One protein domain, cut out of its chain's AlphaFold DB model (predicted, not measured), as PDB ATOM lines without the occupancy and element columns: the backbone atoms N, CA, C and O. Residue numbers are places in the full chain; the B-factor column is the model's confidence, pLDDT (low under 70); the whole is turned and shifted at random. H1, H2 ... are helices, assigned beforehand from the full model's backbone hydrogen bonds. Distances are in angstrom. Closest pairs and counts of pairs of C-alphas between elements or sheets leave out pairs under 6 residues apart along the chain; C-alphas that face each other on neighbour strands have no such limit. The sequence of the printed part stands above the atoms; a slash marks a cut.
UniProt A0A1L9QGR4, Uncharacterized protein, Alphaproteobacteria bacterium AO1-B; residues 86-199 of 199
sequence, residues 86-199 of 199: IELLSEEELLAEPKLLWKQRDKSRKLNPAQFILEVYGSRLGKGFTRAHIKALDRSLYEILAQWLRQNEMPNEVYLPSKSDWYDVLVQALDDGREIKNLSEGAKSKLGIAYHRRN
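Overview. This is residues 86 to 199 of the 199 residues of an uncharacterized protein of Alphaproteobacteria bacterium AO1-B (UniProt A0A1L9QGR4). Two groups of crossed helices lie along an elongated body: H4 with H2 and H3, and H5 crossing H6. Residues 86 to 87 pair, parallel, with 180 to 181 beside the second group. The 114 printed residues, all helix in class, have six named helices, H1 to H6, and no named strand; compact, radius of gyration of the C-alphas 15.3 A, spans 49 by 30 by 20 A.

Arrangement. H2, residues 113 to 124, touches H4, residues 139 to 148, with residues 113 to 114 alone; the closest C-alphas, Pro 113 and Leu 145, are 5.5 A apart. H3, residues 131 to 137, and H4 form a helical hairpin at 37 degrees, only just steep; C-alphas 135 and 142, the closest, are 5.3 A apart. H5, residues 163 to 175, touches H6, residues 185 to 198, about perpendicular at 75 degrees, through residues 167 to 171 and 191 to 195 alone; C-alphas 171 and 195, the closest, are 5.8 A apart. Every O i to N i+4 pair is within hydrogen-bond range in H3 to H6, 6 of 8 in H2.

Along the chain. H1, residues 91 to 94, begins at (37.053, 4.020, -4.943); H6, 20.4 A long, ends at (30.333, 15.274, -26.999).

Size, cuts and confidence. Links H1 to H2 and H4 to H5 are long; the printed part has no cut; residue 199 is under pLDDT 70.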
ATOM      1  N   ILE A  86      33.908  -3.273 -18.950       83.06
ATOM      2  CA  ILE A  86      34.944  -2.499 -18.273       83.06
ATOM      3  C   ILE A  86      34.719  -2.654 -16.772       83.06
ATOM      4  O   ILE A  86      33.847  -2.010 -16.182       83.06
ATOM      5  N   GLU A  87      35.506  -3.529 -16.155       86.69
ATOM      6  CA  GLU A  87      35.511  -3.730 -14.711       86.69
ATOM      7  C   GLU A  87      36.368  -2.668 -14.021       86.69
ATOM      8  O   GLU A  87      37.603  -2.675 -14.079       86.69
ATOM      9  N   LEU A  88      35.695  -1.739 -13.344       90.56
ATOM     10  CA  LEU A  88      36.348  -0.723 -12.531       90.56
ATOM     11  C   LEU A  88      36.608  -1.248 -11.120       90.56
ATOM     12  O   LEU A  88      35.799  -1.989 -10.554       90.56
ATOM     13  N   LEU A  89      37.739  -0.829 -10.552       91.62
ATOM     14  CA  LEU A  89      37.989  -0.972  -9.121       91.62
ATOM     15  C   LEU A  89      37.103   0.003  -8.341       91.62
ATOM     16  O   LEU A  89      36.778   1.089  -8.834       91.62
ATOM     17  N   SER A  90      36.752  -0.365  -7.110       90.06
ATOM     18  CA  SER A  90      36.039   0.545  -6.215       90.06
ATOM     19  C   SER A  90      36.916   1.748  -5.840       90.06
ATOM     20  O   SER A  90      38.144   1.727  -5.976       90.06
ATOM     21  N   GLU A  91      36.301   2.830  -5.358       88.19
ATOM     22  CA  GLU A  91      37.053   4.020  -4.943       88.19
ATOM     23  C   GLU A  91      38.008   3.704  -3.779       88.19
ATOM     24  O   GLU A  91      39.142   4.188  -3.754       88.19
ATOM     25  N   GLU A  92      37.598   2.815  -2.873       89.19
ATOM     26  CA  GLU A  92      38.419   2.314  -1.771       89.19
ATOM     27  C   GLU A  92      39.628   1.522  -2.275       89.19
ATOM     28  O   GLU A  92      40.734   1.706  -1.772       89.19
ATOM     29  N   GLU A  93      39.458   0.675  -3.291       91.81
ATOM     30  CA  GLU A  93      40.552  -0.105  -3.880       91.81
ATOM     31  C   GLU A  93      41.538   0.776  -4.657       91.81
ATOM     32  O   GLU A  93      42.757   0.576  -4.603       91.81
ATOM     33  N   LEU A  94      41.029   1.792  -5.362       91.31
ATOM     34  CA  LEU A  94      41.855   2.763  -6.077       91.31
ATOM     35  C   LEU A  94      42.705   3.592  -5.113       91.31
ATOM     36  O   LEU A  94      43.879   3.841  -5.410       91.31
ATOM     37  N   LEU A  95      42.134   3.978  -3.969       92.50
ATOM     38  CA  LEU A  95      42.782   4.771  -2.923       92.50
ATOM     39  C   LEU A  95      43.415   3.929  -1.807       92.50
ATOM     40  O   LEU A  95      43.950   4.493  -0.852       92.50
ATOM     41  N   ALA A  96      43.414   2.603  -1.936       93.19
ATOM     42  CA  ALA A  96      44.057   1.727  -0.971       93.19
ATOM     43  C   ALA A  96      45.545   2.076  -0.832       93.19
ATOM     44  O   ALA A  96      46.207   2.443  -1.815       93.19
ATOM     45  N   GLU A  97      46.087   1.923   0.375       92.06
ATOM     46  CA  GLU A  97      47.487   2.236   0.654       92.06
ATOM     47  C   GLU A  97      48.410   1.452  -0.304       92.06
ATOM     48  O   GLU A  97      48.210   0.251  -0.529       92.06
ATOM     49  N   PRO A  98      49.365   2.120  -0.977       92.62
ATOM     50  CA  PRO A  98      50.271   1.437  -1.887       92.62
ATOM     51  C   PRO A  98      51.239   0.541  -1.111       92.62
ATOM     52  O   PRO A  98      51.645   0.861  -0.000       92.62
ATOM     53  N   LYS A  99      51.687  -0.550  -1.744       92.44
ATOM     54  CA  LYS A  99      52.668  -1.475  -1.144       92.44
ATOM     55  C   LYS A  99      53.978  -0.783  -0.752       92.44
ATOM     56  O   LYS A  99      54.656  -1.229   0.166       92.44
ATOM     57  N   LEU A 100      54.361   0.252  -1.500       95.12
ATOM     58  CA  LEU A 100      55.608   0.979  -1.315       95.12
ATOM     59  C   LEU A 100      55.464   2.407  -1.844       95.12
ATOM     60  O   LEU A 100      54.979   2.603  -2.957       95.12
ATOM     61  N   LEU A 101      55.934   3.396  -1.083       95.69
ATOM     62  CA  LEU A 101      56.016   4.781  -1.553       95.69
ATOM     63  C   LEU A 101      57.348   5.047  -2.265       95.69
ATOM     64  O   LEU A 101      58.400   4.520  -1.902       95.69
ATOM     65  N   TRP A 102      57.346   5.953  -3.235       95.75
ATOM     66  CA  TRP A 102      58.509   6.338  -4.035       95.75
ATOM     67  C   TRP A 102      59.684   6.841  -3.197       95.75
ATOM     68  O   TRP A 102      60.846   6.597  -3.535       95.75
ATOM     69  N   LYS A 103      59.405   7.535  -2.087       94.69
ATOM     70  CA  LYS A 103      60.441   7.983  -1.139       94.69
ATOM     71  C   LYS A 103      61.134   6.824  -0.425       94.69
ATOM     72  O   LYS A 103      62.291   6.969  -0.045       94.69
ATOM     73  N   GLN A 104      60.427   5.711  -0.247       95.00
ATOM     74  CA  GLN A 104      60.901   4.509   0.439       95.00
ATOM     75  C   GLN A 104      61.556   3.512  -0.523       95.00
ATOM     76  O   GLN A 104      62.045   2.475  -0.083       95.00
ATOM     77  N   ARG A 105      61.579   3.806  -1.831       93.88
ATOM     78  CA  ARG A 105      62.187   2.914  -2.817       93.88
ATOM     79  C   ARG A 105      63.672   2.713  -2.539       93.88
ATOM     80  O   ARG A 105      64.384   3.643  -2.147       93.88
ATOM     81  N   ASP A 106      64.149   1.525  -2.879       93.06
ATOM     82  CA  ASP A 106      65.577   1.269  -2.926       93.06
ATOM     83  C   ASP A 106      66.218   2.079  -4.064       93.06
ATOM     84  O   ASP A 106      65.990   1.839  -5.254       93.06
ATOM     85  N   LYS A 107      67.027   3.072  -3.685       91.00
ATOM     86  CA  LYS A 107      67.735   3.948  -4.625       91.00
ATOM     87  C   LYS A 107      68.816   3.199  -5.410       91.00
ATOM     88  O   LYS A 107      69.190   3.668  -6.484       91.00
ATOM     89  N   SER A 108      69.294   2.052  -4.919       92.12
ATOM     90  CA  SER A 108      70.327   1.250  -5.585       92.12
ATOM     91  C   SER A 108      69.830   0.628  -6.894       92.12
ATOM     92  O   SER A 108      70.585   0.550  -7.862       92.12
ATOM     93  N   ARG A 109      68.531   0.293  -6.968       90.19
ATOM     94  CA  ARG A 109      67.890  -0.334  -8.137       90.19
ATOM     95  C   ARG A 109      67.759   0.595  -9.350       90.19
ATOM     96  O   ARG A 109      67.438   0.114 -10.429       90.19
ATOM     97  N   LYS A 110      67.976   1.909  -9.187       90.31
ATOM     98  CA  LYS A 110      67.848   2.936 -10.246       90.31
ATOM     99  C   LYS A 110      66.543   2.843 -11.062       90.31
ATOM    100  O   LYS A 110      66.532   3.160 -12.247       90.31
ATOM    101  N   LEU A 111      65.444   2.440 -10.420       92.25
ATOM    102  CA  LEU A 111      64.133   2.360 -11.063       92.25
ATOM    103  C   LEU A 111      63.699   3.727 -11.592       92.25
ATOM    104  O   LEU A 111      63.771   4.732 -10.870       92.25
ATOM    105  N   ASN A 112      63.203   3.750 -12.828       94.19
ATOM    106  CA  ASN A 112      62.522   4.924 -13.355       94.19
ATOM    107  C   ASN A 112      61.074   5.003 -12.808       94.19
ATOM    108  O   ASN A 112      60.549   4.015 -12.281       94.19
ATOM    109  N   PRO A 113      60.414   6.174 -12.883       95.88
ATOM    110  CA  PRO A 113      59.078   6.348 -12.312       95.88
ATOM    111  C   PRO A 113      58.020   5.436 -12.943       95.88
ATOM    112  O   PRO A 113      57.184   4.903 -12.222       95.88
ATOM    113  N   ALA A 114      58.073   5.216 -14.260       95.31
ATOM    114  CA  ALA A 114      57.118   4.360 -14.964       95.31
ATOM    115  C   ALA A 114      57.236   2.884 -14.534       95.31
ATOM    116  O   ALA A 114      56.233   2.247 -14.227       95.31
ATOM    117  N   GLN A 115      58.459   2.366 -14.409       95.81
ATOM    118  CA  GLN A 115      58.736   1.020 -13.901       95.81
ATOM    119  C   GLN A 115      58.241   0.847 -12.467       95.81
ATOM    120  O   GLN A 115      57.615  -0.157 -12.145       95.81
ATOM    121  N   PHE A 116      58.472   1.840 -11.606       96.69
ATOM    122  CA  PHE A 116      57.958   1.799 -10.240       96.69
ATOM    123  C   PHE A 116      56.427   1.785 -10.199       96.69
ATOM    124  O   PHE A 116      55.839   1.064  -9.396       96.69
ATOM    125  N   ILE A 117      55.774   2.545 -11.085       96.06
ATOM    126  CA  ILE A 117      54.314   2.527 -11.218       96.06
ATOM    127  C   ILE A 117      53.833   1.135 -11.614       96.06
ATOM    128  O   ILE A 117      52.892   0.631 -11.006       96.06
ATOM    129  N   LEU A 118      54.500   0.491 -12.569       94.88
ATOM    130  CA  LEU A 118      54.170  -0.867 -12.983       94.88
ATOM    131  C   LEU A 118      54.353  -1.879 -11.835       94.88
ATOM    132  O   LEU A 118      53.463  -2.689 -11.594       94.88
ATOM    133  N   GLU A 119      55.453  -1.795 -11.076       95.06
ATOM    134  CA  GLU A 119      55.730  -2.702  -9.946       95.06
ATOM    135  C   GLU A 119      54.732  -2.541  -8.786       95.06
ATOM    136  O   GLU A 119      54.289  -3.530  -8.197       95.06
ATOM    137  N   VAL A 120      54.378  -1.301  -8.431       95.81
ATOM    138  CA  VAL A 120      53.589  -1.011  -7.219       95.81
ATOM    139  C   VAL A 120      52.096  -0.898  -7.509       95.81
ATOM    140  O   VAL A 120      51.278  -1.394  -6.732       95.81
ATOM    141  N   TYR A 121      51.734  -0.256  -8.618       95.69
ATOM    142  CA  TYR A 121      50.355   0.079  -8.978       95.69
ATOM    143  C   TYR A 121      49.838  -0.719 -10.179       95.69
ATOM    144  O   TYR A 121      48.688  -0.520 -10.564       95.69
ATOM    145  N   GLY A 122      50.632  -1.636 -10.747       93.69
ATOM    146  CA  GLY A 122      50.282  -2.395 -11.952       93.69
ATOM    147  C   GLY A 122      48.913  -3.072 -11.889       93.69
ATOM    148  O   GLY A 122      48.161  -3.025 -12.854       93.69
ATOM    149  N   SER A 123      48.522  -3.598 -10.725       93.31
ATOM    150  CA  SER A 123      47.210  -4.236 -10.536       93.31
ATOM    151  C   SER A 123      46.013  -3.280 -10.648       93.31
ATOM    152  O   SER A 123      44.881  -3.745 -10.765       93.31
ATOM    153  N   ARG A 124      46.246  -1.963 -10.570       94.56
ATOM    154  CA  ARG A 124      45.222  -0.908 -10.663       94.56
ATOM    155  C   ARG A 124      45.162  -0.267 -12.052       94.56
ATOM    156  O   ARG A 124      44.162   0.372 -12.379       94.56
ATOM    157  N   LEU A 125      46.216  -0.407 -12.861       92.25
ATOM    158  CA  LEU A 125      46.278   0.180 -14.200       92.25
ATOM    159  C   LEU A 125      45.161  -0.382 -15.087       92.25
ATOM    160  O   LEU A 125      44.804  -1.552 -14.987       92.25
ATOM    161  N   GLY A 126      44.567   0.481 -15.914       88.44
ATOM    162  CA  GLY A 126      43.441   0.122 -16.786       88.44
ATOM    163  C   GLY A 126      42.085  -0.055 -16.086       88.44
ATOM    164  O   GLY A 126      41.079  -0.182 -16.771       88.44
ATOM    165  N   LYS A 127      42.015   0.001 -14.748       92.00
ATOM    166  CA  LYS A 127      40.774  -0.215 -13.974       92.00
ATOM    167  C   LYS A 127      40.231   1.056 -13.317       92.00
ATOM    168  O   LYS A 127      39.745   1.031 -12.189       92.00
ATOM    169  N   GLY A 128      40.382   2.200 -13.984       91.31
ATOM    170  CA  GLY A 128      40.007   3.510 -13.435       91.31
ATOM    171  C   GLY A 128      41.097   4.220 -12.636       91.31
ATOM    172  O   GLY A 128      40.867   5.307 -12.101       91.31
ATOM    173  N   PHE A 129      42.306   3.660 -12.561       94.38
ATOM    174  CA  PHE A 129      43.434   4.330 -11.923       94.38
ATOM    175  C   PHE A 129      44.016   5.429 -12.824       94.38
ATOM    176  O   PHE A 129      44.367   5.185 -13.973       94.38
ATOM    177  N   THR A 130      44.128   6.654 -12.298       95.50
ATOM    178  CA  THR A 130      44.528   7.845 -13.067       95.50
ATOM    179  C   THR A 130      45.691   8.574 -12.400       95.50
ATOM    180  O   THR A 130      46.003   8.357 -11.223       95.50
ATOM    181  N   ARG A 131      46.293   9.538 -13.111       95.31
ATOM    182  CA  ARG A 131      47.333  10.429 -12.553       95.31
ATOM    183  C   ARG A 131      46.883  11.172 -11.289       95.31
ATOM    184  O   ARG A 131      47.711  11.468 -10.429       95.31
ATOM    185  N   ALA A 132      45.587  11.468 -11.163       94.94
ATOM    186  CA  ALA A 132      45.038  12.130  -9.981       94.94
ATOM    187  C   ALA A 132      45.106  11.233  -8.735       94.94
ATOM    188  O   ALA A 132      45.396  11.732  -7.649       94.94
ATOM    189  N   HIS A 133      44.915   9.920  -8.895       95.56
ATOM    190  CA  HIS A 133      45.049   8.960  -7.797       95.56
ATOM    191  C   HIS A 133      46.506   8.843  -7.341       95.56
ATOM    192  O   HIS A 133      46.766   8.895  -6.142       95.56
ATOM    193  N   ILE A 134      47.473   8.823  -8.271       96.25
ATOM    194  CA  ILE A 134      48.899   8.894  -7.897       96.25
ATOM    195  C   ILE A 134      49.189  10.166  -7.104       96.25
ATOM    196  O   ILE A 134      49.844  10.100  -6.075       96.25
ATOM    197  N   LYS A 135      48.671  11.321  -7.533       96.31
ATOM    198  CA  LYS A 135      48.872  12.583  -6.807       96.31
ATOM    199  C   LYS A 135      48.358  12.525  -5.362       96.31
ATOM    200  O   LYS A 135      48.974  13.136  -4.492       96.31
ATOM    201  N   ALA A 136      47.243  11.834  -5.127       94.94
ATOM    202  CA  ALA A 136      46.659  11.669  -3.800       94.94
ATOM    203  C   ALA A 136      47.462  10.694  -2.921       94.94
ATOM    204  O   ALA A 136      47.683  10.981  -1.749       94.94
ATOM    205  N   LEU A 137      47.920   9.575  -3.492       95.88
ATOM    206  CA  LEU A 137      48.607   8.505  -2.758       95.88
ATOM    207  C   LEU A 137      50.101   8.772  -2.557       95.88
ATOM    208  O   LEU A 137      50.647   8.538  -1.484       95.88
ATOM    209  N   ASP A 138      50.773   9.251  -3.599       96.50
ATOM    210  CA  ASP A 138      52.209   9.486  -3.617       96.50
ATOM    211  C   ASP A 138      52.540  10.741  -4.428       96.50
ATOM    212  O   ASP A 138      52.890  10.724  -5.614       96.50
ATOM    213  N   ARG A 139      52.455  11.879  -3.740       96.56
ATOM    214  CA  ARG A 139      52.768  13.184  -4.323       96.56
ATOM    215  C   ARG A 139      54.196  13.263  -4.868       96.56
ATOM    216  O   ARG A 139      54.423  13.924  -5.878       96.56
ATOM    217  N   SER A 140      55.157  12.594  -4.231       96.44
ATOM    218  CA  SER A 140      56.548  12.625  -4.686       96.44
ATOM    219  C   SER A 140      56.756  11.821  -5.960       96.44
ATOM    220  O   SER A 140      57.499  12.267  -6.832       96.44
ATOM    221  N   LEU A 141      56.074  10.684  -6.104       97.38
ATOM    222  CA  LEU A 141      56.027   9.963  -7.371       97.38
ATOM    223  C   LEU A 141      55.394  10.817  -8.468       97.38
ATOM    224  O   LEU A 141      55.942  10.897  -9.562       97.38
ATOM    225  N   TYR A 142      54.279  11.492  -8.173       97.56
ATOM    226  CA  TYR A 142      53.592  12.353  -9.137       97.56
ATOM    227  C   TYR A 142      54.497  13.471  -9.679       97.56
ATOM    228  O   TYR A 142      54.561  13.689 -10.889       97.56
ATOM    229  N   GLU A 143      55.207  14.174  -8.793       97.38
ATOM    230  CA  GLU A 143      56.110  15.271  -9.163       97.38
ATOM    231  C   GLU A 143      57.292  14.769 -10.003       97.38
ATOM    232  O   GLU A 143      57.594  15.332 -11.058       97.38
ATOM    233  N   ILE A 144      57.919  13.665  -9.586       96.81
ATOM    234  CA  ILE A 144      59.053  13.079 -10.308       96.81
ATOM    235  C   ILE A 144      58.624  12.488 -11.654       96.81
ATOM    236  O   ILE A 144      59.341  12.648 -12.639       96.81
ATOM    237  N   LEU A 145      57.449  11.861 -11.734       96.75
ATOM    238  CA  LEU A 145      56.881  11.390 -12.997       96.75
ATOM    239  C   LEU A 145      56.671  12.558 -13.964       96.75
ATOM    240  O   LEU A 145      57.054  12.469 -15.126       96.75
ATOM    241  N   ALA A 146      56.102  13.671 -13.492       95.88
ATOM    242  CA  ALA A 146      55.883  14.851 -14.323       95.88
ATOM    243  C   ALA A 146      57.197  15.445 -14.853       95.88
ATOM    244  O   ALA A 146      57.235  15.913 -15.988       95.88
ATOM    245  N   GLN A 147      58.270  15.421 -14.058       96.81
ATOM    246  CA  GLN A 147      59.597  15.838 -14.510       96.81
ATOM    247  C   GLN A 147      60.181  14.860 -15.535       96.81
ATOM    248  O   GLN A 147      60.699  15.292 -16.561       96.81
ATOM    249  N   TRP A 148      60.077  13.557 -15.274       96.50
ATOM    250  CA  TRP A 148      60.590  12.505 -16.150       96.50
ATOM    251  C   TRP A 148      59.931  12.535 -17.536       96.50
ATOM    252  O   TRP A 148      60.632  12.470 -18.545       96.50
ATOM    253  N   LEU A 149      58.612  12.762 -17.591       95.50
ATOM    254  CA  LEU A 149      57.840  12.864 -18.837       95.50
ATOM    255  C   LEU A 149      58.190  14.084 -19.708       95.50
ATOM    256  O   LEU A 149      57.768  14.155 -20.854       95.50
ATOM    257  N   ARG A 150      58.964  15.055 -19.204       96.12
ATOM    258  CA  ARG A 150      59.457  16.167 -20.044       96.12
ATOM    259  C   ARG A 150      60.529  15.727 -21.036       96.12
ATOM    260  O   ARG A 150      60.802  16.448 -21.985       96.12
ATOM    261  N   GLN A 151      61.187  14.607 -20.754       96.44
ATOM    262  CA  GLN A 151      62.341  14.112 -21.506       96.44
ATOM    263  C   GLN A 151      62.134  12.684 -22.022       96.44
ATOM    264  O   GLN A 151      62.987  12.174 -22.738       96.44
ATOM    265  N   ASN A 152      61.044  12.026 -21.623       95.88
ATOM    266  CA  ASN A 152      60.772  10.626 -21.917       95.88
ATOM    267  C   ASN A 152      59.288  10.455 -22.237       95.88
ATOM    268  O   ASN A 152      58.443  11.113 -21.630       95.88
ATOM    269  N   GLU A 153      58.975   9.539 -23.143       92.88
ATOM    270  CA  GLU A 153      57.598   9.136 -23.419       92.88
ATOM    271  C   GLU A 153      57.117   8.109 -22.387       92.88
ATOM    272  O   GLU A 153      57.913   7.380 -21.785       92.88
ATOM    273  N   MET A 154      55.803   8.061 -22.155       92.50
ATOM    274  CA  MET A 154      55.224   7.028 -21.297       92.50
ATOM    275  C   MET A 154      55.326   5.670 -22.011       92.50
ATOM    276  O   MET A 154      54.892   5.580 -23.158       92.50
ATOM    277  N   PRO A 155      55.850   4.615 -21.363       91.94
ATOM    278  CA  PRO A 155      55.861   3.278 -21.945       91.94
ATOM    279  C   PRO A 155      54.435   2.772 -22.193       91.94
ATOM    280  O   PRO A 155      53.535   3.045 -21.395       91.94
ATOM    281  N   ASN A 156      54.241   1.993 -23.259       87.94
ATOM    282  CA  ASN A 156      52.926   1.469 -23.652       87.94
ATOM    283  C   ASN A 156      52.304   0.559 -22.581       87.94
ATOM    284  O   ASN A 156      51.086   0.441 -22.491       87.94
ATOM    285  N   GLU A 157      53.133  -0.067 -21.746       89.88
ATOM    286  CA  GLU A 157      52.699  -0.929 -20.649       89.88
ATOM    287  C   GLU A 157      52.084  -0.138 -19.485       89.88
ATOM    288  O   GLU A 157      51.370  -0.703 -18.656       89.88
ATOM    289  N   VAL A 158      52.353   1.170 -19.396       92.50
ATOM    290  CA  VAL A 158      51.898   2.032 -18.299       92.50
ATOM    291  C   VAL A 158      50.814   2.976 -18.802       92.50
ATOM    292  O   VAL A 158      51.044   4.154 -19.079       92.50
ATOM    293  N   TYR A 159      49.586   2.463 -18.865       91.88
ATOM    294  CA  TYR A 159      48.428   3.288 -19.187       91.88
ATOM    295  C   TYR A 159      47.976   4.098 -17.966       91.88
ATOM    296  O   TYR A 159      47.303   3.590 -17.064       91.88
ATOM    297  N   LEU A 160      48.370   5.374 -17.929       93.12
ATOM    298  CA  LEU A 160      48.068   6.287 -16.829       93.12
ATOM    299  C   LEU A 160      47.456   7.607 -17.338       93.12
ATOM    300  O   LEU A 160      48.149   8.630 -17.417       93.12
ATOM    301  N   PRO A 161      46.156   7.601 -17.666       93.38
ATOM    302  CA  PRO A 161      45.477   8.746 -18.257       93.38
ATOM    303  C   PRO A 161      45.263   9.887 -17.256       93.38
ATOM    304  O   PRO A 161      45.325   9.720 -16.023       93.38
ATOM    305  N   SER A 162      44.981  11.078 -17.787       92.38
ATOM    306  CA  SER A 162      44.365  12.142 -17.000       92.38
ATOM    307  C   SER A 162      42.934  11.752 -16.604       92.38
ATOM    308  O   SER A 162      42.356  10.793 -17.113       92.38
ATOM    309  N   LYS A 163      42.336  12.500 -15.669       91.06
ATOM    310  CA  LYS A 163      40.933  12.266 -15.302       91.06
ATOM    311  C   LYS A 163      39.983  12.546 -16.472       91.06
ATOM    312  O   LYS A 163      38.964  11.878 -16.561       91.06
ATOM    313  N   SER A 164      40.306  13.524 -17.322       89.69
ATOM    314  CA  SER A 164      39.497  13.849 -18.501       89.69
ATOM    315  C   SER A 164      39.597  12.732 -19.529       89.69
ATOM    316  O   SER A 164      38.579  12.146 -19.862       89.69
ATOM    317  N   ASP A 165      40.824  12.357 -19.903       90.81
ATOM    318  CA  ASP A 165      41.069  11.324 -20.917       90.81
ATOM    319  C   ASP A 165      40.422   9.995 -20.510       90.81
ATOM    320  O   ASP A 165      39.899   9.266 -21.343       90.81
ATOM    321  N   TRP A 166      40.409   9.685 -19.207       92.25
ATOM    322  CA  TRP A 166      39.709   8.505 -18.714       92.25
ATOM    323  C   TRP A 166      38.192   8.578 -18.922       92.25
ATOM    324  O   TRP A 166      37.586   7.584 -19.306       92.25
ATOM    325  N   TYR A 167      37.563   9.736 -18.695       91.06
ATOM    326  CA  TYR A 167      36.144   9.895 -19.020       91.06
ATOM    327  C   TYR A 167      35.895   9.788 -20.521       91.06
ATOM    328  O   TYR A 167      34.900   9.180 -20.895       91.06
ATOM    329  N   ASP A 168      36.793  10.295 -21.363       90.38
ATOM    330  CA  ASP A 168      36.669  10.162 -22.817       90.38
ATOM    331  C   ASP A 168      36.718   8.685 -23.246       90.38
ATOM    332  O   ASP A 168      35.916   8.253 -24.071       90.38
ATOM    333  N   VAL A 169      37.577   7.876 -22.612       89.69
ATOM    334  CA  VAL A 169      37.596   6.413 -22.798       89.69
ATOM    335  C   VAL A 169      36.280   5.769 -22.368       89.69
ATOM    336  O   VAL A 169      35.763   4.914 -23.080       89.69
ATOM    337  N   LEU A 170      35.714   6.173 -21.228       90.81
ATOM    338  CA  LEU A 170      34.428   5.641 -20.767       90.81
ATOM    339  C   LEU A 170      33.265   6.063 -21.677       90.81
ATOM    340  O   LEU A 170      32.367   5.263 -21.913       90.81
ATOM    341  N   VAL A 171      33.272   7.291 -22.203       91.75
ATOM    342  CA  VAL A 171      32.274   7.758 -23.180       91.75
ATOM    343  C   VAL A 171      32.381   6.941 -24.462       91.75
ATOM    344  O   VAL A 171      31.370   6.435 -24.934       91.75
ATOM    345  N   GLN A 172      33.596   6.739 -24.980       89.94
ATOM    346  CA  GLN A 172      33.803   5.894 -26.152       89.94
ATOM    347  C   GLN A 172      33.334   4.457 -25.904       89.94
ATOM    348  O   GLN A 172      32.702   3.866 -26.767       89.94
ATOM    349  N   ALA A 173      33.582   3.912 -24.714       88.19
ATOM    350  CA  ALA A 173      33.092   2.590 -24.357       88.19
ATOM    351  C   ALA A 173      31.555   2.516 -24.348       88.19
ATOM    352  O   ALA A 173      30.993   1.521 -24.792       88.19
ATOM    353  N   LEU A 174      30.864   3.564 -23.893       88.50
ATOM    354  CA  LEU A 174      29.403   3.629 -23.983       88.50
ATOM    355  C   LEU A 174      28.918   3.698 -25.436       88.50
ATOM    356  O   LEU A 174      27.954   3.017 -25.776       88.50
ATOM    357  N   ASP A 175      29.588   4.483 -26.284       88.88
ATOM    358  CA  ASP A 175      29.276   4.579 -27.718       88.88
ATOM    359  C   ASP A 175      29.482   3.232 -28.434       88.88
ATOM    360  O   ASP A 175      28.689   2.853 -29.295       88.88
ATOM    361  N   ASP A 176      30.498   2.472 -28.021       87.19
ATOM    362  CA  ASP A 176      30.783   1.116 -28.502       87.19
ATOM    363  C   ASP A 176      29.810   0.059 -27.927       87.19
ATOM    364  O   ASP A 176      29.928  -1.125 -28.240       87.19
ATOM    365  N   GLY A 177      28.870   0.452 -27.060       86.06
ATOM    366  CA  GLY A 177      27.911  -0.452 -26.419       86.06
ATOM    367  C   GLY A 177      28.499  -1.321 -25.302       86.06
ATOM    368  O   GLY A 177      27.881  -2.314 -24.919       86.06
ATOM    369  N   ARG A 178      29.677  -0.976 -24.763       86.06
ATOM    370  CA  ARG A 178      30.301  -1.717 -23.656       86.06
ATOM    371  C   ARG A 178      29.585  -1.441 -22.339       86.06
ATOM    372  O   ARG A 178      29.292  -0.294 -21.995       86.06
ATOM    373  N   GLU A 179      29.397  -2.484 -21.539       87.38
ATOM    374  CA  GLU A 179      28.934  -2.330 -20.161       87.38
ATOM    375  C   GLU A 179      30.083  -1.839 -19.259       87.38
ATOM    376  O   GLU A 179      31.191  -2.378 -19.290       87.38
ATOM    377  N   ILE A 180      29.820  -0.829 -18.421       89.31
ATOM    378  CA  ILE A 180      30.768  -0.333 -17.409       89.31
ATOM    379  C   ILE A 180      30.283  -0.774 -16.026       89.31
ATOM    380  O   ILE A 180      29.248  -0.309 -15.543       89.31
ATOM    381  N   LYS A 181      31.055  -1.636 -15.358       89.38
ATOM    382  CA  LYS A 181      30.730  -2.169 -14.026       89.38
ATOM    383  C   LYS A 181      31.412  -1.365 -12.919       89.38
ATOM    384  O   LYS A 181      32.458  -0.758 -13.129       89.38
ATOM    385  N   ASN A 182      30.816  -1.374 -11.722       86.94
ATOM    386  CA  ASN A 182      31.346  -0.751 -10.495       86.94
ATOM    387  C   ASN A 182      31.600   0.768 -10.566       86.94
ATOM    388  O   ASN A 182      32.405   1.315  -9.813       86.94
ATOM    389  N   LEU A 183      30.899   1.482 -11.448       86.62
ATOM    390  CA  LEU A 183      31.000   2.937 -11.523       86.62
ATOM    391  C   LEU A 183      30.280   3.590 -10.328       86.62
ATOM    392  O   LEU A 183      29.093   3.346 -10.110       86.62
ATOM    393  N   SER A 184      30.971   4.448  -9.573       85.81
ATOM    394  CA  SER A 184      30.356   5.175  -8.451       85.81
ATOM    395  C   SER A 184      29.302   6.184  -8.930       85.81
ATOM    396  O   SER A 184      29.401   6.719 -10.034       85.81
ATOM    397  N   GLU A 185      28.305   6.506  -8.096       85.88
ATOM    398  CA  GLU A 185      27.232   7.459  -8.453       85.88
ATOM    399  C   GLU A 185      27.773   8.836  -8.871       85.88
ATOM    400  O   GLU A 185      27.354   9.425  -9.872       85.88
ATOM    401  N   GLY A 186      28.794   9.328  -8.161       85.19
ATOM    402  CA  GLY A 186      29.465  10.576  -8.520       85.19
ATOM    403  C   GLY A 186      30.205  10.499  -9.861       85.19
ATOM    404  O   GLY A 186      30.308  11.505 -10.569       85.19
ATOM    405  N   ALA A 187      30.720   9.323 -10.230       84.94
ATOM    406  CA  ALA A 187      31.352   9.099 -11.523       84.94
ATOM    407  C   ALA A 187      30.319   8.935 -12.651       84.94
ATOM    408  O   ALA A 187      30.547   9.494 -13.722       84.94
ATOM    409  N   LYS A 188      29.169   8.291 -12.399       88.31
ATOM    410  CA  LYS A 188      28.030   8.202 -13.337       88.31
ATOM    411  C   LYS A 188      27.524   9.581 -13.746       88.31
ATOM    412  O   LYS A 188      27.399   9.861 -14.932       88.31
ATOM    413  N   SER A 189      27.304  10.474 -12.777       87.81
ATOM    414  CA  SER A 189      26.848  11.843 -13.057       87.81
ATOM    415  C   SER A 189      27.835  12.609 -13.950       87.81
ATOM    416  O   SER A 189      27.436  13.238 -14.930       87.81
ATOM    417  N   LYS A 190      29.139  12.506 -13.667       87.88
ATOM    418  CA  LYS A 190      30.189  13.143 -14.482       87.88
ATOM    419  C   LYS A 190      30.293  12.538 -15.874       87.88
ATOM    420  O   LYS A 190      30.480  13.286 -16.828       87.88
ATOM    421  N   LEU A 191      30.149  11.218 -15.980       88.94
ATOM    422  CA  LEU A 191      30.131  10.518 -17.256       88.94
ATOM    423  C   LEU A 191      28.939  10.967 -18.109       88.94
ATOM    424  O   LEU A 191      29.132  11.280 -19.274       88.94
ATOM    425  N   GLY A 192      27.749  11.118 -17.518       87.25
ATOM    426  CA  GLY A 192      26.580  11.671 -18.209       87.25
ATOM    427  C   GLY A 192      26.815  13.095 -18.723       87.25
ATOM    428  O   GLY A 192      26.512  13.398 -19.873       87.25
ATOM    429  N   ILE A 193      27.430  13.967 -17.914       88.62
ATOM    430  CA  ILE A 193      27.803  15.323 -18.355       88.62
ATOM    431  C   ILE A 193      28.819  15.276 -19.504       88.62
ATOM    432  O   ILE A 193      28.690  16.043 -20.454       88.62
ATOM    433  N   ALA A 194      29.836  14.412 -19.420       86.38
ATOM    434  CA  ALA A 194      30.839  14.258 -20.472       86.38
ATOM    435  C   ALA A 194      30.207  13.749 -21.778       86.38
ATOM    436  O   ALA A 194      30.448  14.325 -22.837       86.38
ATOM    437  N   TYR A 195      29.324  12.754 -21.681       88.12
ATOM    438  CA  TYR A 195      28.565  12.200 -22.799       88.12
ATOM    439  C   TYR A 195      27.726  13.271 -23.515       88.12
ATOM    440  O   TYR A 195      27.797  13.411 -24.733       88.12
ATOM    441  N   HIS A 196      26.996  14.096 -22.758       86.56
ATOM    442  CA  HIS A 196      26.187  15.193 -23.306       86.56
ATOM    443  C   HIS A 196      26.991  16.367 -23.874       86.56
ATOM    444  O   HIS A 196      26.425  17.204 -24.558       86.56
ATOM    445  N   ARG A 197      28.283  16.501 -23.555       84.19
ATOM    446  CA  ARG A 197      29.133  17.548 -24.151       84.19
ATOM    447  C   ARG A 197      29.692  17.144 -25.509       84.19
ATOM    448  O   ARG A 197      30.112  18.019 -26.261       84.19
ATOM    449  N   ARG A 198      29.779  15.839 -25.766       80.94
ATOM    450  CA  ARG A 198      30.333  15.274 -26.999       80.94
ATOM    451  C   ARG A 198      29.289  15.204 -28.122       80.94
ATOM    452  O   ARG A 198      29.673  15.343 -29.279       80.94
ATOM    453  N   ASN A 199      28.021  14.991 -27.761       69.75
ATOM    454  CA  ASN A 199      26.860  14.894 -28.655       69.75
ATOM    455  C   ASN A 199      26.050  16.191 -28.667       69.75
ATOM    456  O   ASN A 199      25.594  16.588 -29.760       69.75
TER     457      ASN A 199